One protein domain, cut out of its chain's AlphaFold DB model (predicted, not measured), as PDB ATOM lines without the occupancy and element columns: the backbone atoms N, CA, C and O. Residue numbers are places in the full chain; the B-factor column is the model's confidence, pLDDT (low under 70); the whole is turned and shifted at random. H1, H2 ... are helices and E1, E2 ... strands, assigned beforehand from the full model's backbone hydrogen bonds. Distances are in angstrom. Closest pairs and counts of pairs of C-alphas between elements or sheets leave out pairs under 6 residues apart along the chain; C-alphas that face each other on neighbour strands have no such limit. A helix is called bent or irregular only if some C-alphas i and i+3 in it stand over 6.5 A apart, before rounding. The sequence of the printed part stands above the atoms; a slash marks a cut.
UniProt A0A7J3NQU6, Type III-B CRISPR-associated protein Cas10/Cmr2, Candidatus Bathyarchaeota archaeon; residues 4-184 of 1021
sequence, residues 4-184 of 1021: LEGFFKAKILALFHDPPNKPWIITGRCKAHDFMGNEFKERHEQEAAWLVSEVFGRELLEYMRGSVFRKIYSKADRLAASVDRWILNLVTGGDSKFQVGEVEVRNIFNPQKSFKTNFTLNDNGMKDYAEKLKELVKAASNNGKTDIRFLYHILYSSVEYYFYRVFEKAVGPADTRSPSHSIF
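Overview. This is residues 4 to 184 of the 1021 residues of the protein "Type III-B CRISPR-associated protein Cas10/Cmr2" of Candidatus Bathyarchaeota archaeon (UniProt A0A7J3NQU6). A body of helices takes up one part of the domain, with H8 side by side with H1 and H7, and H7 in turn packed on H3; H5 runs from beside H1 toward H6. Away from that body are H6 and the small strand hairpin E1 and E2, and part of the closing tail, residues 167 to 184, lies between them. The 181 printed residues are mostly helix: eight named helices and two antiparallel strands, in the order H1 to H6, E1, E2, H7, H8. The whole is compact, with a radius of gyration of the C-alphas of 16.4 A, and spans 51 by 34 by 34 A.

Arrangement. H1, residues 4 to 14, touches residues 148 to 155 alone of H8, residues 148 to 166, at a shallow tilt of 14 degrees, the same way; closest are C-alphas 12 and 152, 5.8 A. H1 and H5, residues 67 to 80, only just touch, with 3 pairs of C-alphas within 8 A, closest Ala 14 and Tyr 73, 6.5 A. H2, residues 22 to 26, touches H3, residues 43 to 56, closest at C-alphas 22 and 44, 5.4 A. H3, the hub, touches H4, residues 58 to 65, in a helical hairpin, closest at C-alphas 53 and 61, 5.7 A. H3 also touches H7, residues 123 to 140, at a steep tilt of 36 degrees, only just past shallow; C-alphas 55 and 134 are closest, 4.5 A. H6, residues 83 to 92, touches no helix. E1, residues 103 to 106, and E2, residues 114 to 117, form an antiparallel hairpin, with N 105 and O 115 2.9 A apart and N 115 and O 105 2.8 A apart, within hydrogen-bond range. H7 and H8 form a helical hairpin at a shallow tilt of 32 degrees, closest at C-alphas 129 and 163, 6.2 A. Every O i to N i+4 pair is within hydrogen-bond range in H1 to H7, but 13 of 15 in H8.

Along the chain. H1 begins at C-alpha 4, (1.361, 24.278, 96.454). H3 measures 19.9 A, H5 20.0 A, H7 25.7 A and H8 25.3 A. H8 ends at C-alpha 166, (12.321, 10.396, 68.867); it has a kink of 43 degrees near residue 157 and is irregular, C-alphas 157 and 160 being 7.4 A apart.

Size, cuts and confidence. The farthest C-alphas, Val 91 and Asn 143, are 52.3 A apart. The printed part has no cut. The link from H2 to H3, 16 residues, is long. Residues 90 to 95, of which 90 to 92 belong to H6, stand free. The mean pLDDT of the printed part is 86.1, and residues 36 to 39, 93 to 101, 118 to 119 and 143 to 145 are under 70.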
ATOM      1  N   LEU A   4       1.341  23.928  97.874       88.50
ATOM      2  CA  LEU A   4       1.361  24.278  96.454       88.50
ATOM      3  C   LEU A   4       2.477  23.553  95.698       88.50
ATOM      4  O   LEU A   4       2.295  23.147  94.557       88.50
ATOM      5  N   GLU A   5       3.628  23.377  96.337       89.38
ATOM      6  CA  GLU A   5       4.733  22.620  95.760       89.38
ATOM      7  C   GLU A   5       4.368  21.135  95.619       89.38
ATOM      8  O   GLU A   5       4.598  20.551  94.561       89.38
ATOM      9  N   GLY A   6       3.722  20.548  96.634       90.25
ATOM     10  CA  GLY A   6       3.199  19.179  96.570       90.25
ATOM     11  C   GLY A   6       2.147  18.996  95.472       90.25
ATOM     12  O   GLY A   6       2.196  18.007  94.741       90.25
ATOM     13  N   PHE A   7       1.262  19.985  95.300       92.44
ATOM     14  CA  PHE A   7       0.232  19.999  94.257       92.44
ATOM     15  C   PHE A   7       0.837  19.894  92.852       92.44
ATOM     16  O   PHE A   7       0.460  19.015  92.078       92.44
ATOM     17  N   PHE A   8       1.829  20.731  92.529       94.50
ATOM     18  CA  PHE A   8       2.487  20.675  91.220       94.50
ATOM     19  C   PHE A   8       3.388  19.456  91.051       94.50
ATOM     20  O   PHE A   8       3.401  18.877  89.968       94.50
ATOM     21  N   LYS A   9       4.083  19.003  92.104       93.50
ATOM     22  CA  LYS A   9       4.822  17.729  92.062       93.50
ATOM     23  C   LYS A   9       3.887  16.561  91.745       93.50
ATOM     24  O   LYS A   9       4.243  15.707  90.939       93.50
ATOM     25  N   ALA A  10       2.676  16.550  92.307       93.31
ATOM     26  CA  ALA A  10       1.681  15.525  92.012       93.31
ATOM     27  C   ALA A  10       1.170  15.596  90.567       93.31
ATOM     28  O   ALA A  10       1.057  14.558  89.920       93.31
ATOM     29  N   LYS A  11       0.923  16.800  90.037       95.69
ATOM     30  CA  LYS A  11       0.554  16.987  88.625       95.69
ATOM     31  C   LYS A  11       1.661  16.577  87.656       95.69
ATOM     32  O   LYS A  11       1.373  15.937  86.652       95.69
ATOM     33  N   ILE A  12       2.917  16.914  87.957       95.94
ATOM     34  CA  ILE A  12       4.070  16.478  87.162       95.94
ATOM     35  C   ILE A  12       4.139  14.958  87.179       95.94
ATOM     36  O   ILE A  12       4.124  14.351  86.119       95.94
ATOM     37  N   LEU A  13       4.126  14.323  88.350       94.62
ATOM     38  CA  LEU A  13       4.166  12.865  88.418       94.62
ATOM     39  C   LEU A  13       2.948  12.200  87.767       94.62
ATOM     40  O   LEU A  13       3.092  11.123  87.205       94.62
ATOM     41  N   ALA A  14       1.775  12.838  87.749       94.38
ATOM     42  CA  ALA A  14       0.630  12.344  86.989       94.38
ATOM     43  C   ALA A  14       0.894  12.280  85.471       94.38
ATOM     44  O   ALA A  14       0.289  11.444  84.811       94.38
ATOM     45  N   LEU A  15       1.822  13.074  84.921       95.06
ATOM     46  CA  LEU A  15       2.267  12.975  83.521       95.06
ATOM     47  C   LEU A  15       3.336  11.891  83.281       95.06
ATOM     48  O   LEU A  15       3.644  11.605  82.129       95.06
ATOM     49  N   PHE A  16       3.918  11.317  84.338       94.50
ATOM     50  CA  PHE A  16       5.045  10.373  84.254       94.50
ATOM     51  C   PHE A  16       4.788   9.029  84.948       94.50
ATOM     52  O   PHE A  16       5.626   8.136  84.858       94.50
ATOM     53  N   HIS A  17       3.661   8.877  85.650       89.62
ATOM     54  CA  HIS A  17       3.337   7.672  86.416       89.62
ATOM     55  C   HIS A  17       3.306   6.414  85.543       89.62
ATOM     56  O   HIS A  17       3.702   5.345  85.996       89.62
ATOM     57  N   ASP A  18       2.844   6.576  84.303       91.69
ATOM     58  CA  ASP A  18       2.877   5.589  83.243       91.69
ATOM     59  C   ASP A  18       3.774   6.155  82.138       91.69
ATOM     60  O   ASP A  18       3.501   7.246  81.621       91.69
ATOM     61  N   PRO A  19       4.847   5.451  81.754       93.12
ATOM     62  CA  PRO A  19       5.746   5.957  80.738       93.12
ATOM     63  C   PRO A  19       5.119   5.763  79.343       93.12
ATOM     64  O   PRO A  19       4.375   4.798  79.128       93.12
ATOM     65  N   PRO A  20       5.432   6.614  78.349       93.56
ATOM     66  CA  PRO A  20       4.848   6.499  77.008       93.56
ATOM     67  C   PRO A  20       5.094   5.146  76.320       93.56
ATOM     68  O   PRO A  20       4.278   4.708  75.513       93.56
ATOM     69  N   ASN A  21       6.185   4.448  76.661       92.69
ATOM     70  CA  ASN A  21       6.517   3.111  76.157       92.69
ATOM     71  C   ASN A  21       5.827   1.958  76.918       92.69
ATOM     72  O   ASN A  21       6.043   0.795  76.561       92.69
ATOM     73  N   LYS A  22       4.964   2.237  77.912       92.12
ATOM     74  CA  LYS A  22       4.202   1.228  78.678       92.12
ATOM     75  C   LYS A  22       3.562   0.154  77.792       92.12
ATOM     76  O   LYS A  22       3.752  -1.025  78.099       92.12
ATOM     77  N   PRO A  23       2.859   0.489  76.690       90.31
ATOM     78  CA  PRO A  23       2.215  -0.532  75.865       90.31
ATOM     79  C   PRO A  23       3.211  -1.529  75.281       90.31
ATOM     80  O   PRO A  23       2.975  -2.730  75.335       90.31
ATOM     81  N   TRP A  24       4.370  -1.054  74.824       90.12
ATOM     82  CA  TRP A  24       5.421  -1.907  74.278       90.12
ATOM     83  C   TRP A  24       6.080  -2.787  75.342       90.12
ATOM     84  O   TRP A  24       6.438  -3.925  75.037       90.12
ATOM     85  N   ILE A  25       6.213  -2.304  76.583       88.69
ATOM     86  CA  ILE A  25       6.707  -3.110  77.711       88.69
ATOM     87  C   ILE A  25       5.721  -4.237  78.031       88.69
ATOM     88  O   ILE A  25       6.129  -5.391  78.173       88.69
ATOM     89  N   ILE A  26       4.424  -3.919  78.102       85.38
ATOM     90  CA  ILE A  26       3.367  -4.896  78.407       85.38
ATOM     91  C   ILE A  26       3.282  -5.970  77.316       85.38
ATOM     92  O   ILE A  26       3.157  -7.149  77.637       85.38
ATOM     93  N   THR A  27       3.406  -5.597  76.038       83.94
ATOM     94  CA  THR A  27       3.390  -6.560  74.922       83.94
ATOM     95  C   THR A  27       4.738  -7.259  74.690       83.94
ATOM     96  O   THR A  27       4.883  -7.983  73.709       83.94
ATOM     97  N   GLY A  28       5.761  -7.004  75.516       83.25
ATOM     98  CA  GLY A  28       7.101  -7.587  75.362       83.25
ATOM     99  C   GLY A  28       7.888  -7.104  74.134       83.25
ATOM    100  O   GLY A  28       8.888  -7.716  73.767       83.25
ATOM    101  N   ARG A  29       7.456  -6.008  73.499       83.12
ATOM    102  CA  ARG A  29       8.104  -5.372  72.334       83.12
ATOM    103  C   ARG A  29       9.155  -4.328  72.730       83.12
ATOM    104  O   ARG A  29       9.803  -3.759  71.862       83.12
ATOM    105  N   CYS A  30       9.313  -4.056  74.018       84.56
ATOM    106  CA  CYS A  30      10.359  -3.211  74.584       84.56
ATOM    107  C   CYS A  30      10.747  -3.793  75.949       84.56
ATOM    108  O   CYS A  30       9.884  -4.298  76.673       84.56
ATOM    109  N   LYS A  31      12.037  -3.777  76.293       84.62
ATOM    110  CA  LYS A  31      12.478  -4.164  77.635       84.62
ATOM    111  C   LYS A  31      12.409  -2.931  78.528       84.62
ATOM    112  O   LYS A  31      12.858  -1.867  78.130       84.62
ATOM    113  N   ALA A  32      11.845  -3.086  79.720       83.81
ATOM    114  CA  ALA A  32      11.963  -2.057  80.745       83.81
ATOM    115  C   ALA A  32      13.413  -1.997  81.246       83.81
ATOM    116  O   ALA A  32      14.080  -3.037  81.330       83.81
ATOM    117  N   HIS A  33      13.875  -0.804  81.605       85.56
ATOM    118  CA  HIS A  33      15.143  -0.622  82.294       85.56
ATOM    119  C   HIS A  33      15.082  -1.300  83.668       85.56
ATOM    120  O   HIS A  33      14.128  -1.116  84.425       85.56
ATOM    121  N   ASP A  34      16.107  -2.089  83.998       79.06
ATOM    122  CA  ASP A  34      16.210  -2.738  85.306       79.06
ATOM    123  C   ASP A  34      16.585  -1.694  86.367       79.06
ATOM    124  O   ASP A  34      17.755  -1.358  86.565       79.06
ATOM    125  N   PHE A  35      15.564  -1.110  86.995       78.00
ATOM    126  CA  PHE A  35      15.707  -0.028  87.960       78.00
ATOM    127  C   PHE A  35      14.824  -0.281  89.179       78.00
ATOM    128  O   PHE A  35      13.599  -0.330  89.090       78.00
ATOM    129  N   MET A  36      15.459  -0.430  90.347       68.88
ATOM    130  CA  MET A  36      14.780  -0.628  91.636       68.88
ATOM    131  C   MET A  36      13.735  -1.768  91.629       68.88
ATOM    132  O   MET A  36      12.678  -1.653  92.252       68.88
ATOM    133  N   GLY A  37      14.040  -2.892  90.966       59.38
ATOM    134  CA  GLY A  37      13.090  -3.984  90.703       59.38
ATOM    135  C   GLY A  37      12.438  -4.662  91.921       59.38
ATOM    136  O   GLY A  37      11.446  -5.366  91.765       59.38
ATOM    137  N   ASN A  38      12.939  -4.418  93.137       62.53
ATOM    138  CA  ASN A  38      12.351  -4.921  94.386       62.53
ATOM    139  C   ASN A  38      11.263  -4.000  94.981       62.53
ATOM    140  O   ASN A  38      10.546  -4.419  95.889       62.53
ATOM    141  N   GLU A  39      11.135  -2.756  94.512       67.00
ATOM    142  CA  GLU A  39      10.223  -1.757  95.096       67.00
ATOM    143  C   GLU A  39       8.974  -1.461  94.258       67.00
ATOM    144  O   GLU A  39       7.968  -0.976  94.791       67.00
ATOM    145  N   PHE A  40       9.036  -1.761  92.963       70.94
ATOM    146  CA  PHE A  40       7.934  -1.634  92.014       70.94
ATOM    147  C   PHE A  40       7.635  -3.010  91.425       70.94
ATOM    148  O   PHE A  40       8.531  -3.679  90.906       70.94
ATOM    149  N   LYS A  41       6.378  -3.451  91.556       71.75
ATOM    150  CA  LYS A  41       5.975  -4.821  91.202       71.75
ATOM    151  C   LYS A  41       5.915  -5.023  89.694       71.75
ATOM    152  O   LYS A  41       6.240  -6.103  89.209       71.75
ATOM    153  N   GLU A  42       5.491  -3.993  88.973       81.12
ATOM    154  CA  GLU A  42       5.270  -4.052  87.535       81.12
ATOM    155  C   GLU A  42       6.451  -3.454  86.760       81.12
ATOM    156  O   GLU A  42       7.014  -2.425  87.134       81.12
ATOM    157  N   ARG A  43       6.806  -4.059  85.620       84.94
ATOM    158  CA  ARG A  43       7.946  -3.601  84.797       84.94
ATOM    159  C   ARG A  43       7.775  -2.179  84.257       84.94
ATOM    160  O   ARG A  43       8.749  -1.450  84.132       84.94
ATOM    161  N   HIS A  44       6.549  -1.775  83.929       85.81
ATOM    162  CA  HIS A  44       6.284  -0.420  83.437       85.81
ATOM    163  C   HIS A  44       6.368   0.635  84.553       85.81
ATOM    164  O   HIS A  44       6.747   1.768  84.280       85.81
ATOM    165  N   GLU A  45       6.093   0.265  85.809       87.88
ATOM    166  CA  GLU A  45       6.315   1.148  86.963       87.88
ATOM    167  C   GLU A  45       7.816   1.362  87.223       87.88
ATOM    168  O   GLU A  45       8.227   2.467  87.574       87.88
ATOM    169  N   GLN A  46       8.645   0.328  87.012       89.00
ATOM    170  CA  GLN A  46      10.111   0.443  87.076       89.00
ATOM    171  C   GLN A  46      10.639   1.403  86.003       89.00
ATOM    172  O   GLN A  46      11.458   2.271  86.299       89.00
ATOM    173  N   GLU A  47      10.111   1.305  84.780       92.25
ATOM    174  CA  GLU A  47      10.438   2.226  83.688       92.25
ATOM    175  C   GLU A  47      10.021   3.675  84.006       92.25
ATOM    176  O   GLU A  47      10.804   4.598  83.780       92.25
ATOM    177  N   ALA A  48       8.828   3.896  84.575       92.12
ATOM    178  CA  ALA A  48       8.417   5.224  85.043       92.12
ATOM    179  C   ALA A  48       9.372   5.776  86.109       92.12
ATOM    180  O   ALA A  48       9.795   6.929  86.027       92.12
ATOM    181  N   ALA A  49       9.739   4.954  87.096       92.06
ATOM    182  CA  ALA A  49      10.662   5.346  88.156       92.06
ATOM    183  C   ALA A  49      12.055   5.692  87.605       92.06
ATOM    184  O   ALA A  49      12.646   6.693  88.021       92.06
ATOM    185  N   TRP A  50      12.553   4.910  86.642       94.25
ATOM    186  CA  TRP A  50      13.787   5.207  85.916       94.25
ATOM    187  C   TRP A  50      13.692   6.555  85.194       94.25
ATOM    188  O   TRP A  50      14.526   7.428  85.428       94.25
ATOM    189  N   LEU A  51      12.642   6.773  84.396       94.56
ATOM    190  CA  LEU A  51      12.451   8.015  83.644       94.56
ATOM    191  C   LEU A  51      12.375   9.237  84.573       94.56
ATOM    192  O   LEU A  51      13.019  10.254  84.317       94.56
ATOM    193  N   VAL A  52      11.637   9.135  85.683       94.50
ATOM    194  CA  VAL A  52      11.554  10.200  86.695       94.50
ATOM    195  C   VAL A  52      12.923  10.474  87.320       94.50
ATOM    196  O   VAL A  52      13.305  11.636  87.464       94.50
ATOM    197  N   SER A  53      13.677   9.426  87.661       93.88
ATOM    198  CA  SER A  53      15.025   9.549  88.222       93.88
ATOM    199  C   SER A  53      15.991  10.230  87.251       93.88
ATOM    200  O   SER A  53      16.743  11.115  87.658       93.88
ATOM    201  N   GLU A  54      15.968   9.853  85.974       94.38
ATOM    202  CA  GLU A  54      16.866  10.410  84.956       94.38
ATOM    203  C   GLU A  54      16.574  11.883  84.649       94.38
ATOM    204  O   GLU A  54      17.504  12.684  84.498       94.38
ATOM    205  N   VAL A  55      15.289  12.248  84.580       94.00
ATOM    206  CA  VAL A  55      14.849  13.598  84.201       94.00
ATOM    207  C   VAL A  55      14.902  14.571  85.384       94.00
ATOM    208  O   VAL A  55      15.354  15.705  85.218       94.00
ATOM    209  N   PHE A  56      14.463  14.149  86.574       91.88
ATOM    210  CA  PHE A  56      14.259  15.036  87.731       91.88
ATOM    211  C   PHE A  56      15.187  14.754  88.918       91.88
ATOM    212  O   PHE A  56      15.284  15.577  89.830       91.88
ATOM    213  N   GLY A  57      15.881  13.614  88.934       89.12
ATOM    214  CA  GLY A  57      16.748  13.211  90.038       89.12
ATOM    215  C   GLY A  57      16.010  12.593  91.234       89.12
ATOM    216  O   GLY A  57      14.823  12.264  91.187       89.12
ATOM    217  N   ARG A  58      16.748  12.416  92.340       85.69
ATOM    218  CA  ARG A  58      16.300  11.627  93.506       85.69
ATOM    219  C   ARG A  58      15.116  12.227  94.261       85.69
ATOM    220  O   ARG A  58      14.287  11.472  94.749       85.69
ATOM    221  N   GLU A  59      15.018  13.551  94.351       86.00
ATOM    222  CA  GLU A  59      13.990  14.209  95.170       86.00
ATOM    223  C   GLU A  59      12.566  13.866  94.698       86.00
ATOM    224  O   GLU A  59      11.706  13.486  95.495       86.00
ATOM    225  N   LEU A  60      12.306  13.962  93.388       87.44
ATOM    226  CA  LEU A  60      10.982  13.661  92.842       87.44
ATOM    227  C   LEU A  60      10.696  12.152  92.837       87.44
ATOM    228  O   LEU A  60       9.553  11.745  93.048       87.44
ATOM    229  N   LEU A  61      11.732  11.323  92.674       88.88
ATOM    230  CA  LEU A  61      11.633   9.871  92.818       88.88
ATOM    231  C   LEU A  61      11.213   9.471  94.244       88.88
ATOM    232  O   LEU A  61      10.331   8.633  94.417       88.88
ATOM    233  N   GLU A  62      11.802  10.078  95.275       87.56
ATOM    234  CA  GLU A  62      11.408   9.839  96.670       87.56
ATOM    235  C   GLU A  62       9.959  10.260  96.927       87.56
ATOM    236  O   GLU A  62       9.206   9.532  97.576       87.56
ATOM    237  N   TYR A  63       9.529  11.383  96.347       85.75
ATOM    238  CA  TYR A  63       8.137  11.817  96.420       85.75
ATOM    239  C   TYR A  63       7.176  10.827  95.736       85.75
ATOM    240  O   TYR A  63       6.145  10.477  96.311       85.75
ATOM    241  N   MET A  64       7.545  10.297  94.562       86.31
ATOM    242  CA  MET A  64       6.789   9.256  93.847       86.31
ATOM    243  C   MET A  64       6.653   7.956  94.658       86.31
ATOM    244  O   MET A  64       5.629   7.270  94.590       86.31
ATOM    245  N   ARG A  65       7.675   7.614  95.454       84.50
ATOM    246  CA  ARG A  65       7.674   6.443  96.352       84.50
ATOM    247  C   ARG A  65       6.794   6.643  97.590       84.50
ATOM    248  O   ARG A  65       6.387   5.659  98.208       84.50
ATOM    249  N   GLY A  66       6.469   7.888  97.936       83.75
ATOM    250  CA  GLY A  66       5.627   8.228  99.077       83.75
ATOM    251  C   GLY A  66       4.236   7.587  99.003       83.75
ATOM    252  O   GLY A  66       3.525   7.693  98.003       83.75
ATOM    253  N   SER A  67       3.803   6.959 100.100       78.75
ATOM    254  CA  SER A  67       2.493   6.290 100.192       78.75
ATOM    255  C   SER A  67       1.315   7.244  99.965       78.75
ATOM    256  O   SER A  67       0.311   6.854  99.371       78.75
ATOM    257  N   VAL A  68       1.455   8.503 100.387       78.56
ATOM    258  CA  VAL A  68       0.454   9.565 100.205       78.56
ATOM    259  C   VAL A  68       0.250   9.876  98.725       78.56
ATOM    260  O   VAL A  68      -0.881   9.853  98.241       78.56
ATOM    261  N   PHE A  69       1.342  10.096  97.987       81.00
ATOM    262  CA  PHE A  69       1.274  10.365  96.554       81.00
ATOM    263  C   PHE A  69       0.673   9.177  95.793       81.00
ATOM    264  O   PHE A  69      -0.240   9.377  94.997       81.00
ATOM    265  N   ARG A  70       1.095   7.939  96.091       82.44
ATOM    266  CA  ARG A  70       0.539   6.733  95.448       82.44
ATOM    267  C   ARG A  70      -0.982   6.622  95.607       82.44
ATOM    268  O   ARG A  70      -1.655   6.236  94.655       82.44
ATOM    269  N   LYS A  71      -1.537   6.994  96.768       82.62
ATOM    270  CA  LYS A  71      -2.996   7.036  96.981       82.62
ATOM    271  C   LYS A  71      -3.676   8.109  96.125       82.62
ATOM    272  O   LYS A  71      -4.663   7.810  95.457       82.62
ATOM    273  N   ILE A  72      -3.132   9.328  96.121       84.25
ATOM    274  CA  ILE A  72      -3.644  10.465  95.335       84.25
ATOM    275  C   ILE A  72      -3.651  10.122  93.844       84.25
ATOM    276  O   ILE A  72      -4.687  10.205  93.187       84.25
ATOM    277  N   TYR A  73      -2.507   9.683  93.325       83.62
ATOM    278  CA  TYR A  73      -2.361   9.318  91.925       83.62
ATOM    279  C   TYR A  73      -3.273   8.135  91.555       83.62
ATOM    280  O   TYR A  73      -4.000   8.229  90.571       83.62
ATOM    281  N   SER A  74      -3.334   7.070  92.366       86.06
ATOM    282  CA  SER A  74      -4.210   5.923  92.075       86.06
ATOM    283  C   SER A  74      -5.691   6.313  92.011       86.06
ATOM    284  O   SER A  74      -6.435   5.785  91.185       86.06
ATOM    285  N   LYS A  75      -6.134   7.252  92.853       86.81
ATOM    286  CA  LYS A  75      -7.510   7.760  92.813       86.81
ATOM    287  C   LYS A  75      -7.764   8.608  91.564       86.81
ATOM    288  O   LYS A  75      -8.804   8.445  90.934       86.81
ATOM    289  N   ALA A  76      -6.812   9.459  91.180       90.44
ATOM    290  CA  ALA A  76      -6.902  10.251  89.957       90.44
ATOM    291  C   ALA A  76      -6.912   9.374  88.687       90.44
ATOM    292  O   ALA A  76      -7.761   9.596  87.828       90.44
ATOM    293  N   ASP A  77      -6.059   8.342  88.603       90.44
ATOM    294  CA  ASP A  77      -6.032   7.367  87.493       90.44
ATOM    295  C   ASP A  77      -7.385   6.657  87.341       90.44
ATOM    296  O   ASP A  77      -7.927   6.557  86.241       90.44
ATOM    297  N   ARG A  78      -7.991   6.233  88.460       86.88
ATOM    298  CA  ARG A  78      -9.312   5.582  88.459       86.88
ATOM    299  C   ARG A  78     -10.446   6.503  88.017       86.88
ATOM    300  O   ARG A  78     -11.355   6.026  87.344       86.88
ATOM    301  N   LEU A  79     -10.415   7.780  88.405       88.19
ATOM    302  CA  LEU A  79     -11.412   8.768  87.974       88.19
ATOM    303  C   LEU A  79     -11.242   9.156  86.505       88.19
ATOM    304  O   LEU A  79     -12.233   9.420  85.831       88.19
ATOM    305  N   ALA A  80     -10.003   9.195  86.011       89.69
ATOM    306  CA  ALA A  80      -9.706   9.492  84.615       89.69
ATOM    307  C   ALA A  80     -10.074   8.335  83.672       89.69
ATOM    308  O   ALA A  80     -10.443   8.578  82.519       89.69
ATOM    309  N   ALA A  81      -9.986   7.095  84.167       85.19
ATOM    310  CA  ALA A  81     -10.241   5.882  83.406       85.19
ATOM    311  C   ALA A  81     -11.634   5.854  82.762       85.19
ATOM    312  O   ALA A  81     -12.639   6.271  83.337       85.19
ATOM    313  N   SER A  82     -11.688   5.303  81.553       80.88
ATOM    314  CA  SER A  82     -12.924   5.095  80.814       80.88
ATOM    315  C   SER A  82     -13.759   3.938  81.376       80.88
ATOM    316  O   SER A  82     -13.271   3.056  82.095       80.88
ATOM    317  N   VAL A  83     -15.049   3.935  81.044       78.44
ATOM    318  CA  VAL A  83     -16.017   2.953  81.561       78.44
ATOM    319  C   VAL A  83     -15.737   1.543  81.049       78.44
ATOM    320  O   VAL A  83     -15.882   0.583  81.801       78.44
ATOM    321  N   ASP A  84     -15.253   1.405  79.817       75.50
ATOM    322  CA  ASP A  84     -14.759   0.143  79.263       75.50
ATOM    323  C   ASP A  84     -13.632  -0.454  80.119       75.50
ATOM    324  O   ASP A  84     -13.699  -1.634  80.469       75.50
ATOM    325  N   ARG A  85     -12.656   0.354  80.561       79.75
ATOM    326  CA  ARG A  85     -11.578  -0.094  81.465       79.75
ATOM    327  C   ARG A  85     -12.119  -0.499  82.840       79.75
ATOM    328  O   ARG A  85     -11.654  -1.482  83.417       79.75
ATOM    329  N   TRP A  86     -13.117   0.218  83.357       79.38
ATOM    330  CA  TRP A  86     -13.788  -0.128  84.616       79.38
ATOM    331  C   TRP A  86     -14.515  -1.470  84.544       79.38
ATOM    332  O   TRP A  86     -14.260  -2.346  85.373       79.38
ATOM    333  N   ILE A  87     -15.373  -1.654  83.537       78.38
ATOM    334  CA  ILE A  87     -16.094  -2.913  83.318       78.38
ATOM    335  C   ILE A  87     -15.090  -4.049  83.111       78.38
ATOM    336  O   ILE A  87     -15.226  -5.106  83.721       78.38
ATOM    337  N   LEU A  88     -14.036  -3.822  82.323       79.06
ATOM    338  CA  LEU A  88     -13.004  -4.820  82.064       79.06
ATOM    339  C   LEU A  88     -12.248  -5.236  83.335       79.06
ATOM    340  O   LEU A  88     -11.990  -6.424  83.530       79.06
ATOM    341  N   ASN A  89     -11.921  -4.300  84.227       79.94
ATOM    342  CA  ASN A  89     -11.274  -4.628  85.500       79.94
ATOM    343  C   ASN A  89     -12.180  -5.472  86.411       79.94
ATOM    344  O   ASN A  89     -11.691  -6.423  87.022       79.94
ATOM    345  N   LEU A  90     -13.485  -5.179  86.457       77.62
ATOM    346  CA  LEU A  90     -14.465  -5.984  87.199       77.62
ATOM    347  C   LEU A  90     -14.635  -7.381  86.578       77.62
ATOM    348  O   LEU A  90     -14.665  -8.379  87.290       77.62
ATOM    349  N   VAL A  91     -14.672  -7.461  85.247       73.38
ATOM    350  CA  VAL A  91     -14.811  -8.715  84.489       73.38
ATOM    351  C   VAL A  91     -13.594  -9.633  84.645       73.38
ATOM    352  O   VAL A  91     -13.732 -10.851  84.734       73.38
ATOM    353  N   THR A  92     -12.389  -9.064  84.667       70.00
ATOM    354  CA  THR A  92     -11.132  -9.831  84.712       70.00
ATOM    355  C   THR A  92     -10.630 -10.102  86.128       70.00
ATOM    356  O   THR A  92      -9.650 -10.830  86.289       70.00
ATOM    357  N   GLY A  93     -11.245  -9.507  87.158       63.59
ATOM    358  CA  GLY A  93     -10.730  -9.537  88.532       63.59
ATOM    359  C   GLY A  93      -9.338  -8.902  88.669       63.59
ATOM    360  O   GLY A  93      -8.597  -9.230  89.594       63.59
ATOM    361  N   GLY A  94      -8.954  -8.048  87.711       63.28
ATOM    362  CA  GLY A  94      -7.610  -7.473  87.601       63.28
ATOM    363  C   GLY A  94      -6.515  -8.450  87.148       63.28
ATOM    364  O   GLY A  94      -5.339  -8.125  87.292       63.28
ATOM    365  N   ASP A  95      -6.860  -9.635  86.627       58.34
ATOM    366  CA  ASP A  95      -5.881 -10.662  86.240       58.34
ATOM    367  C   ASP A  95      -5.085 -10.252  84.981       58.34
ATOM    368  O   ASP A  95      -5.649  -9.898  83.940       58.34
ATOM    369  N   SER A  96      -3.754 -10.317  85.063       53.38
ATOM    370  CA  SER A  96      -2.808  -9.865  84.028       53.38
ATOM    371  C   SER A  96      -2.573 -10.885  82.904       53.38
ATOM    372  O   SER A  96      -1.799 -10.632  81.980       53.38
ATOM    373  N   LYS A  97      -3.256 -12.038  82.947       53.50
ATOM    374  CA  LYS A  97      -3.121 -13.141  81.974       53.50
ATOM    375  C   LYS A  97      -3.714 -12.862  80.589       53.50
ATOM    376  O   LYS A  97      -3.422 -13.602  79.653       53.50
ATOM    377  N   PHE A  98      -4.531 -11.823  80.438       58.38
ATOM    378  CA  PHE A  98      -5.132 -11.433  79.158       58.38
ATOM    379  C   PHE A  98      -4.193 -10.478  78.405       58.38
ATOM    380  O   PHE A  98      -4.438  -9.275  78.333       58.38
ATOM    381  N   GLN A  99      -3.066 -11.004  77.915       58.44
ATOM    382  CA  GLN A  99      -2.080 -10.219  77.167       58.44
ATOM    383  C   GLN A  99      -2.434 -10.157  75.679       58.44
ATOM    384  O   GLN A  99      -2.627 -11.179  75.023       58.44
ATOM    385  N   VAL A 100      -2.480  -8.938  75.144       64.62
ATOM    386  CA  VAL A 100      -2.676  -8.660  73.717       64.62
ATOM    387  C   VAL A 100      -1.303  -8.495  73.064       64.62
ATOM    388  O   VAL A 100      -0.437  -7.819  73.610       64.62
ATOM    389  N   GLY A 101      -1.077  -9.131  71.910       64.00
ATOM    390  CA  GLY A 101       0.230  -9.133  71.234       64.00
ATOM    391  C   GLY A 101       0.519  -7.916  70.343       64.00
ATOM    392  O   GLY A 101       1.655  -7.749  69.893       64.00
ATOM    393  N   GLU A 102      -0.482  -7.075  70.063       76.69
ATOM    394  CA  GLU A 102      -0.385  -5.893  69.195       76.69
ATOM    395  C   GLU A 102      -0.572  -4.592  69.986       76.69
ATOM    396  O   GLU A 102      -1.387  -4.528  70.904       76.69
ATOM    397  N   VAL A 103       0.183  -3.551  69.612       86.12
ATOM    398  CA  VAL A 103       0.015  -2.188  70.132       86.12
ATOM    399  C   VAL A 103      -0.805  -1.399  69.114       86.12
ATOM    400  O   VAL A 103      -0.314  -1.047  68.037       86.12
ATOM    401  N   GLU A 104      -2.064  -1.141  69.448       90.25
ATOM    402  CA  GLU A 104      -2.991  -0.346  68.643       90.25
ATOM    403  C   GLU A 104      -3.730   0.666  69.518       90.25
ATOM    404  O   GLU A 104      -3.868   0.461  70.722       90.25
ATOM    405  N   VAL A 105      -4.216   1.742  68.905       92.44
ATOM    406  CA  VAL A 105      -5.180   2.671  69.503       92.44
ATOM    407  C   VAL A 105      -6.424   2.669  68.626       92.44
ATOM    408  O   VAL A 105      -6.332   2.901  67.424       92.44
ATOM    409  N   ARG A 106      -7.589   2.384  69.203       92.75
ATOM    410  CA  ARG A 106      -8.890   2.456  68.527       92.75
ATOM    411  C   ARG A 106      -9.476   3.845  68.701       92.75
ATOM    412  O   ARG A 106      -9.306   4.468  69.746       92.75
ATOM    413  N   ASN A 107     -10.156   4.337  67.674       93.56
ATOM    414  CA  ASN A 107     -10.810   5.632  67.760       93.56
ATOM    415  C   ASN A 107     -12.062   5.519  68.650       93.56
ATOM    416  O   ASN A 107     -12.949   4.709  68.395       93.56
ATOM    417  N   ILE A 108     -12.148   6.340  69.698       91.50
ATOM    418  CA  ILE A 108     -13.263   6.315  70.654       91.50
ATOM    419  C   ILE A 108     -14.618   6.717  70.039       91.50
ATOM    420  O   ILE A 108     -15.666   6.269  70.509       91.50
ATOM    421  N   PHE A 109     -14.611   7.534  68.982       91.06
ATOM    422  CA  PHE A 109     -15.801   7.989  68.254       91.06
ATOM    423  C   PHE A 109     -16.248   6.976  67.192       91.06
ATOM    424  O   PHE A 109     -17.443   6.839  66.949       91.06
ATOM    425  N   ASN A 110     -15.307   6.227  66.609       89.81
ATOM    426  CA  ASN A 110     -15.591   5.079  65.746       89.81
ATOM    427  C   ASN A 110     -14.604   3.925  66.011       89.81
ATOM    428  O   ASN A 110     -13.547   3.863  65.380       89.81
ATOM    429  N   PRO A 111     -14.955   2.955  66.870       88.50
ATOM    430  CA  PRO A 111     -14.035   1.878  67.245       88.50
ATOM    431  C   PRO A 111     -13.675   0.894  66.124       88.50
ATOM    432  O   PRO A 111     -12.794   0.057  66.316       88.50
ATOM    433  N   GLN A 112     -14.352   0.955  64.969       87.88
ATOM    434  CA  GLN A 112     -13.971   0.169  63.786       87.88
ATOM    435  C   GLN A 112     -12.673   0.680  63.154       87.88
ATOM    436  O   GLN A 112     -12.015  -0.052  62.417       87.88
ATOM    437  N   LYS A 113     -12.317   1.931  63.452       91.19
ATOM    438  CA  LYS A 113     -11.113   2.602  62.985       91.19
ATOM    439  C   LYS A 113     -10.010   2.473  64.025       91.19
ATOM    440  O   LYS A 113     -10.237   2.674  65.224       91.19
ATOM    441  N   SER A 114      -8.804   2.130  63.584       91.69
ATOM    442  CA  SER A 114      -7.689   1.883  64.505       91.69
ATOM    443  C   SER A 114      -6.344   2.285  63.919       91.69
ATOM    444  O   SER A 114      -6.040   2.022  62.759       91.69
ATOM    445  N   PHE A 115      -5.503   2.874  64.762       90.94
ATOM    446  CA  PHE A 115      -4.119   3.162  64.447       90.94
ATOM    447  C   PHE A 115      -3.233   2.058  65.018       90.94
ATOM    448  O   PHE A 115      -3.050   1.952  66.234       90.94
ATOM    449  N   LYS A 116      -2.668   1.225  64.143       87.62
ATOM    450  CA  LYS A 116      -1.747   0.155  64.539       87.62
ATOM    451  C   LYS A 116      -0.304   0.635  64.515       87.62
ATOM    452  O   LYS A 116       0.158   1.191  63.522       87.62
ATOM    453  N   THR A 117       0.434   0.342  65.582       75.62
ATOM    454  CA  THR A 117       1.875   0.610  65.654       75.62
ATOM    455  C   THR A 117       2.684  -0.679  65.569       75.62
ATOM    456  O   THR A 117       2.688  -1.511  66.477       75.62
ATOM    457  N   ASN A 118       3.436  -0.823  64.478       66.06
ATOM    458  CA  ASN A 118       4.349  -1.952  64.259       66.06
ATOM    459  C   ASN A 118       5.794  -1.658  64.704       66.06
ATOM    460  O   ASN A 118       6.713  -2.380  64.331       66.06
ATOM    461  N   PHE A 119       6.010  -0.608  65.499       69.00
ATOM    462  CA  PHE A 119       7.339  -0.214  65.962       69.00
ATOM    463  C   PHE A 119       7.817  -1.062  67.143       69.00
ATOM    464  O   PHE A 119       7.050  -1.358  68.063       69.00
ATOM    465  N   THR A 120       9.110  -1.370  67.150       72.25
ATOM    466  CA  THR A 120       9.845  -1.815  68.339       72.25
ATOM    467  C   THR A 120      10.543  -0.589  68.917       72.25
ATOM    468  O   THR A 120      11.377   0.016  68.240       72.25
ATOM    469  N   LEU A 121      10.194  -0.189  70.139       83.88
ATOM    470  CA  LEU A 121      10.888   0.906  70.819       83.88
ATOM    471  C   LEU A 121      12.208   0.381  71.388       83.88
ATOM    472  O   LEU A 121      12.235  -0.685  72.005       83.88
ATOM    473  N   ASN A 122      13.296   1.119  71.170       85.19
ATOM    474  CA  ASN A 122      14.625   0.744  71.644       85.19
ATOM    475  C   ASN A 122      15.073   1.610  72.832       85.19
ATOM    476  O   ASN A 122      14.696   2.778  72.948       85.19
ATOM    477  N   ASP A 123      15.915   1.030  73.687       85.81
ATOM    478  CA  ASP A 123      16.399   1.650  74.927       85.81
ATOM    479  C   ASP A 123      17.180   2.948  74.660       85.81
ATOM    480  O   ASP A 123      17.081   3.910  75.417       85.81
ATOM    481  N   ASN A 124      17.935   3.009  73.557       89.88
ATOM    482  CA  ASN A 124      18.700   4.203  73.184       89.88
ATOM    483  C   ASN A 124      17.785   5.398  72.882       89.88
ATOM    484  O   ASN A 124      18.089   6.513  73.295       89.88
ATOM    485  N   GLY A 125      16.654   5.168  72.214       92.81
ATOM    486  CA  GLY A 125      15.652   6.198  71.962       92.81
ATOM    487  C   GLY A 125      14.988   6.665  73.257       92.81
ATOM    488  O   GLY A 125      14.813   7.861  73.453       92.81
ATOM    489  N   MET A 126      14.694   5.759  74.195       93.56
ATOM    490  CA  MET A 126      14.172   6.163  75.508       93.56
ATOM    491  C   MET A 126      15.180   7.003  76.302       93.56
ATOM    492  O   MET A 126      14.784   7.973  76.947       93.56
ATOM    493  N   LYS A 127      16.478   6.691  76.215       94.69
ATOM    494  CA  LYS A 127      17.549   7.517  76.799       94.69
ATOM    495  C   LYS A 127      17.659   8.891  76.132       94.69
ATOM    496  O   LYS A 127      17.783   9.880  76.844       94.69
ATOM    497  N   ASP A 128      17.562   8.972  74.801       96.19
ATOM    498  CA  ASP A 128      17.523  10.257  74.075       96.19
ATOM    499  C   ASP A 128      16.291  11.085  74.477       96.19
ATOM    500  O   ASP A 128      16.402  12.271  74.778       96.19
ATOM    501  N   TYR A 129      15.118  10.454  74.584       96.62
ATOM    502  CA  TYR A 129      13.903  11.102  75.079       96.62
ATOM    503  C   TYR A 129      14.079  11.654  76.504       96.62
ATOM    504  O   TYR A 129      13.752  12.817  76.756       96.62
ATOM    505  N   ALA A 130      14.638  10.857  77.420       96.75
ATOM    506  CA  ALA A 130      14.927  11.292  78.784       96.75
ATOM    507  C   ALA A 130      15.925  12.463  78.814       96.75
ATOM    508  O   ALA A 130      15.688  13.439  79.529       96.75
ATOM    509  N   GLU A 131      16.993  12.427  78.008       97.00
ATOM    510  CA  GLU A 131      17.969  13.523  77.960       97.00
ATOM    511  C   GLU A 131      17.346  14.811  77.403       97.00
ATOM    512  O   GLU A 131      17.532  15.870  77.997       97.00
ATOM    513  N   LYS A 132      16.509  14.746  76.355       96.06
ATOM    514  CA  LYS A 132      15.785  15.929  75.840       96.06
ATOM    515  C   LYS A 132      14.907  16.585  76.907       96.06
ATOM    516  O   LYS A 132      14.904  17.811  77.040       96.06
ATOM    517  N   LEU A 133      14.179  15.785  77.689       96.19
ATOM    518  CA  LEU A 133      13.379  16.303  78.802       96.19
ATOM    519  C   LEU A 133      14.255  16.878  79.917       96.19
ATOM    520  O   LEU A 133      13.940  17.931  80.464       96.19
ATOM    521  N   LYS A 134      15.374  16.226  80.234       95.12
ATOM    522  CA  LYS A 134      16.334  16.698  81.236       95.12
ATOM    523  C   LYS A 134      16.959  18.033  80.839       95.12
ATOM    524  O   LYS A 134      17.079  18.923  81.677       95.12
ATOM    525  N   GLU A 135      17.324  18.209  79.574       93.81
ATOM    526  CA  GLU A 135      17.772  19.493  79.030       93.81
ATOM    527  C   GLU A 135      16.692  20.571  79.147       93.81
ATOM    528  O   GLU A 135      16.992  21.704  79.519       93.81
ATOM    529  N   LEU A 136      15.430  20.227  78.882       92.94
ATOM    530  CA  LEU A 136      14.310  21.154  79.035       92.94
ATOM    531  C   LEU A 136      14.118  21.581  80.502       92.94
ATOM    532  O   LEU A 136      13.941  22.766  80.783       92.94
ATOM    533  N   VAL A 137      14.214  20.640  81.448       92.56
ATOM    534  CA  VAL A 137      14.167  20.914  82.898       92.56
ATOM    535  C   VAL A 137      15.336  21.812  83.327       92.56
ATOM    536  O   VAL A 137      15.139  22.761  84.094       92.56
ATOM    537  N   LYS A 138      16.548  21.552  82.814       91.19
ATOM    538  CA  LYS A 138      17.735  22.391  83.057       91.19
ATOM    539  C   LYS A 138      17.508  23.817  82.547       91.19
ATOM    540  O   LYS A 138      17.650  24.749  83.332       91.19
ATOM    541  N   ALA A 139      17.058  23.980  81.301       90.19
ATOM    542  CA  ALA A 139      16.765  25.286  80.698       90.19
ATOM    543  C   ALA A 139      15.634  26.044  81.425       90.19
ATOM    544  O   ALA A 139      15.622  27.274  81.490       90.19
ATOM    545  N   ALA A 140      14.680  25.320  82.020       87.88
ATOM    546  CA  ALA A 140      13.612  25.905  82.827       87.88
ATOM    547  C   ALA A 140      14.083  26.429  84.197       87.88
ATOM    548  O   ALA A 140      13.386  27.240  84.818       87.88
ATOM    549  N   SER A 141      15.251  26.006  84.677       84.88
ATOM    550  CA  SER A 141      15.763  26.308  86.019       84.88
ATOM    551  C   SER A 141      16.574  27.612  86.049       84.88
ATOM    552  O   SER A 141      17.308  27.910  85.118       84.88
ATOM    553  N   ASN A 142      16.472  28.404  87.126       70.56
ATOM    554  CA  ASN A 142      17.259  29.636  87.321       70.56
ATOM    555  C   ASN A 142      18.185  29.483  88.531       70.56
ATOM    556  O   ASN A 142      17.696  29.285  89.642       70.56
ATOM    557  N   ASN A 143      19.504  29.613  88.351       61.97
ATOM    558  CA  ASN A 143      20.490  29.497  89.443       61.97
ATOM    559  C   ASN A 143      20.294  28.226  90.303       61.97
ATOM    560  O   ASN A 143      20.404  28.266  91.527       61.97
ATOM    561  N   GLY A 144      19.918  27.110  89.668       62.28
ATOM    562  CA  GLY A 144      19.642  25.836  90.342       62.28
ATOM    563  C   GLY A 144      18.287  25.730  91.059       62.28
ATOM    564  O   GLY A 144      17.997  24.675  91.611       62.28
ATOM    565  N   LYS A 145      17.436  26.770  91.044       66.81
ATOM    566  CA  LYS A 145      16.051  26.711  91.546       66.81
ATOM    567  C   LYS A 145      15.056  26.667  90.390       66.81
ATOM    568  O   LYS A 145      15.031  27.556  89.536       66.81
ATOM    569  N   THR A 146      14.210  25.647  90.387       70.69
ATOM    570  CA  THR A 146      13.167  25.461  89.377       70.69
ATOM    571  C   THR A 146      11.827  25.921  89.939       70.69
ATOM    572  O   THR A 146      11.384  25.428  90.976       70.69
ATOM    573  N   ASP A 147      11.163  26.863  89.266       87.38
ATOM    574  CA  ASP A 147       9.755  27.141  89.551       87.38
ATOM    575  C   ASP A 147       8.933  25.930  89.100       87.38
ATOM    576  O   ASP A 147       8.695  25.731  87.909       87.38
ATOM    577  N   ILE A 148       8.525  25.102  90.064       91.12
ATOM    578  CA  ILE A 148       7.810  23.848  89.817       91.12
ATOM    579  C   ILE A 148       6.493  24.061  89.054       91.12
ATOM    580  O   ILE A 148       6.078  23.196  88.284       91.12
ATOM    581  N   ARG A 149       5.854  25.227  89.220       93.44
ATOM    582  CA  ARG A 149       4.625  25.578  88.503       93.44
ATOM    583  C   ARG A 149       4.919  25.799  87.032       93.44
ATOM    584  O   ARG A 149       4.273  25.203  86.176       93.44
ATOM    585  N   PHE A 150       5.898  26.648  86.731       93.06
ATOM    586  CA  PHE A 150       6.259  26.906  85.343       93.06
ATOM    587  C   PHE A 150       6.871  25.667  84.678       93.06
ATOM    588  O   PHE A 150       6.598  25.402  83.510       93.06
ATOM    589  N   LEU A 151       7.595  24.838  85.435       94.31
ATOM    590  CA  LEU A 151       8.058  23.542  84.951       94.31
ATOM    591  C   LEU A 151       6.891  22.643  84.526       94.31
ATOM    592  O   LEU A 151       6.953  22.035  83.462       94.31
ATOM    593  N   TYR A 152       5.815  22.588  85.314       97.31
ATOM    594  CA  TYR A 152       4.628  21.818  84.949       97.31
ATOM    595  C   TYR A 152       4.028  22.274  83.609       97.31
ATOM    596  O   TYR A 152       3.731  21.437  82.758       97.31
ATOM    597  N   HIS A 153       3.928  23.586  83.379       97.44
ATOM    598  CA  HIS A 153       3.481  24.146  82.100       97.44
ATOM    599  C   HIS A 153       4.333  23.684  80.911       97.44
ATOM    600  O   HIS A 153       3.785  23.263  79.889       97.44
ATOM    601  N   ILE A 154       5.659  23.749  81.069       96.06
ATOM    602  CA  ILE A 154       6.642  23.362  80.052       96.06
ATOM    603  C   ILE A 154       6.557  21.860  79.760       96.06
ATOM    604  O   ILE A 154       6.614  21.444  78.607       96.06
ATOM    605  N   LEU A 155       6.395  21.023  80.784       97.19
ATOM    606  CA  LEU A 155       6.273  19.576  80.600       97.19
ATOM    607  C   LEU A 155       4.946  19.212  79.930       97.19
ATOM    608  O   LEU A 155       4.944  18.436  78.976       97.19
ATOM    609  N   TYR A 156       3.837  19.818  80.357       97.56
ATOM    610  CA  TYR A 156       2.519  19.572  79.772       97.56
ATOM    611  C   TYR A 156       2.478  19.875  78.264       97.56
ATOM    612  O   TYR A 156       1.831  19.151  77.511       97.56
ATOM    613  N   SER A 157       3.192  20.909  77.797       96.44
ATOM    614  CA  SER A 157       3.279  21.225  76.363       96.44
ATOM    615  C   SER A 157       4.226  20.317  75.574       96.44
ATOM    616  O   SER A 157       4.064  20.205  74.361       96.44
ATOM    617  N   SER A 158       5.217  19.702  76.230       95.69
ATOM    618  CA  SER A 158       6.418  19.195  75.544       95.69
ATOM    619  C   SER A 158       6.642  17.690  75.646       95.69
ATOM    620  O   SER A 158       7.270  17.126  74.754       95.69
ATOM    621  N   VAL A 159       6.135  17.033  76.697       95.94
ATOM    622  CA  VAL A 159       6.335  15.590  76.960       95.94
ATOM    623  C   VAL A 159       5.967  14.747  75.739       95.94
ATOM    624  O   VAL A 159       6.765  13.956  75.245       95.94
ATOM    625  N   GLU A 160       4.784  14.984  75.184       95.81
ATOM    626  CA  GLU A 160       4.307  14.257  74.010       95.81
ATOM    627  C   GLU A 160       5.075  14.618  72.730       95.81
ATOM    628  O   GLU A 160       5.440  13.736  71.954       95.81
ATOM    629  N   TYR A 161       5.358  15.907  72.516       95.75
ATOM    630  CA  TYR A 161       6.099  16.367  71.342       95.75
ATOM    631  C   TYR A 161       7.482  15.710  71.266       95.75
ATOM    632  O   TYR A 161       7.841  15.144  70.232       95.75
ATOM    633  N   TYR A 162       8.248  15.731  72.362       96.00
ATOM    634  CA  TYR A 162       9.585  15.137  72.380       96.00
ATOM    635  C   TYR A 162       9.551  13.618  72.225       96.00
ATOM    636  O   TYR A 162      10.457  13.069  71.598       96.00
ATOM    637  N   PHE A 163       8.498  12.943  72.698       95.56
ATOM    638  CA  PHE A 163       8.335  11.515  72.439       95.56
ATOM    639  C   PHE A 163       8.187  11.238  70.938       95.56
ATOM    640  O   PHE A 163       8.946  10.443  70.388       95.56
ATOM    641  N   TYR A 164       7.305  11.965  70.242       94.62
ATOM    642  CA  TYR A 164       7.135  11.824  68.790       94.62
ATOM    643  C   TYR A 164       8.328  12.315  67.966       94.62
ATOM    644  O   TYR A 164       8.502  11.914  66.814       94.62
ATOM    645  N   ARG A 165       9.175  13.183  68.528       93.06
ATOM    646  CA  ARG A 165      10.430  13.590  67.882       93.06
ATOM    647  C   ARG A 165      11.427  12.444  67.797       93.06
ATOM    648  O   ARG A 165      12.123  12.366  66.787       93.06
ATOM    649  N   VAL A 166      11.471  11.592  68.821       94.12
ATOM    650  CA  VAL A 166      12.321  10.396  68.867       94.12
ATOM    651  C   VAL A 166      11.650   9.219  68.155       94.12
ATOM    652  O   VAL A 166      12.285   8.529  67.361       94.12
ATOM    653  N   PHE A 167      10.356   9.016  68.401       92.75
ATOM    654  CA  PHE A 167       9.576   7.896  67.888       92.75
ATOM    655  C   PHE A 167       8.391   8.399  67.057       92.75
ATOM    656  O   PHE A 167       7.266   8.534  67.542       92.75
ATOM    657  N   GLU A 168       8.647   8.690  65.781       91.56
ATOM    658  CA  GLU A 168       7.614   9.177  64.864       91.56
ATOM    659  C   GLU A 168       6.424   8.206  64.803       91.56
ATOM    660  O   GLU A 168       6.589   7.004  64.595       91.56
ATOM    661  N   LYS A 169       5.212   8.745  64.977       90.44
ATOM    662  CA  LYS A 169       3.927   8.027  64.934       90.44
ATOM    663  C   LYS A 169       3.797   6.867  65.928       90.44
ATOM    664  O   LYS A 169       2.851   6.086  65.829       90.44
ATOM    665  N   ALA A 170       4.689   6.752  66.911       90.94
ATOM    666  CA  ALA A 170       4.563   5.765  67.974       90.94
ATOM    667  C   ALA A 170       3.502   6.226  68.983       90.94
ATOM    668  O   ALA A 170       3.805   6.886  69.966       90.94
ATOM    669  N   VAL A 171       2.230   5.921  68.737       90.50
ATOM    670  CA  VAL A 171       1.149   6.139  69.707       90.50
ATOM    671  C   VAL A 171       0.708   4.803  70.292       90.50
ATOM    672  O   VAL A 171       0.471   3.847  69.561       90.50
ATOM    673  N   GLY A 172       0.632   4.731  71.617       91.38
ATOM    674  CA  GLY A 172       0.192   3.538  72.331       91.38
ATOM    675  C   GLY A 172      -1.030   3.828  73.206       91.38
ATOM    676  O   GLY A 172      -1.230   4.981  73.609       91.38
ATOM    677  N   PRO A 173      -1.860   2.812  73.498       92.69
ATOM    678  CA  PRO A 173      -3.043   2.977  74.329       92.69
ATOM    679  C   PRO A 173      -2.690   3.088  75.814       92.69
ATOM    680  O   PRO A 173      -1.652   2.599  76.252       92.69
ATOM    681  N   ALA A 174      -3.579   3.663  76.622       89.50
ATOM    682  CA  ALA A 174      -3.413   3.655  78.080       89.50
ATOM    683  C   ALA A 174      -3.522   2.240  78.695       89.50
ATOM    684  O   ALA A 174      -2.826   1.909  79.664       89.50
ATOM    685  N   ASP A 175      -4.377   1.396  78.106       87.56
ATOM    686  CA  ASP A 175      -4.582  -0.010  78.455       87.56
ATOM    687  C   ASP A 175      -4.645  -0.840  77.164       87.56
ATOM    688  O   ASP A 175      -5.482  -0.598  76.299       87.56
ATOM    689  N   THR A 176      -3.761  -1.826  77.007       86.38
ATOM    690  CA  THR A 176      -3.698  -2.653  75.787       86.38
ATOM    691  C   THR A 176      -4.902  -3.584  75.627       86.38
ATOM    692  O   THR A 176      -5.150  -4.074  74.529       86.38
ATOM    693  N   ARG A 177      -5.666  -3.831  76.700       84.44
ATOM    694  CA  ARG A 177      -6.880  -4.664  76.676       84.44
ATOM    695  C   ARG A 177      -8.088  -3.881  76.163       84.44
ATOM    696  O   ARG A 177      -8.975  -4.474  75.548       84.44
ATOM    697  N   SER A 178      -8.096  -2.571  76.420       87.25
ATOM    698  CA  SER A 178      -9.099  -1.619  75.944       87.25
ATOM    699  C   SER A 178      -8.411  -0.392  75.332       87.25
ATOM    700  O   SER A 178      -8.245   0.629  76.009       87.25
ATOM    701  N   PRO A 179      -7.952  -0.482  74.069       89.69
ATOM    702  CA  PRO A 179      -7.128   0.541  73.427       89.69
ATOM    703  C   PRO A 179      -7.889   1.811  73.008       89.69
ATOM    704  O   PRO A 179      -7.603   2.396  71.970       89.69
ATOM    705  N   SER A 180      -8.872   2.245  73.790       89.31
ATOM    706  CA  SER A 180      -9.836   3.290  73.440       89.31
ATOM    707  C   SER A 180      -9.283   4.721  73.509       89.31
ATOM    708  O   SER A 180      -9.813   5.622  72.864       89.31
ATOM    709  N   HIS A 181      -8.211   4.941  74.276       91.81
ATOM    710  CA  HIS A 181      -7.580   6.249  74.465       91.81
ATOM    711  C   HIS A 181      -6.060   6.126  74.363       91.81
ATOM    712  O   HIS A 181      -5.476   5.129  74.804       91.81
ATOM    713  N   SER A 182      -5.408   7.162  73.830       94.25
ATOM    714  CA  SER A 182      -3.945   7.238  73.843       94.25
ATOM    715  C   SER A 182      -3.421   7.377  75.275       94.25
ATOM    716  O   SER A 182      -4.082   7.959  76.141       94.25
ATOM    717  N   ILE A 183      -2.202   6.892  75.522       94.69
ATOM    718  CA  ILE A 183      -1.549   7.060  76.824       94.69
ATOM    719  C   ILE A 183      -1.454   8.544  77.212       94.69
ATOM    720  O   ILE A 183      -1.722   8.896  78.354       94.69
ATOM    721  N   PHE A 184      -1.177   9.441  76.261       96.25
ATOM    722  CA  PHE A 184      -1.046  10.872  76.539       96.25
ATOM    723  C   PHE A 184      -2.368  11.546  76.921       96.25
ATOM    724  O   PHE A 184      -2.375  12.417  77.791       96.25
TER     725      PHE A 184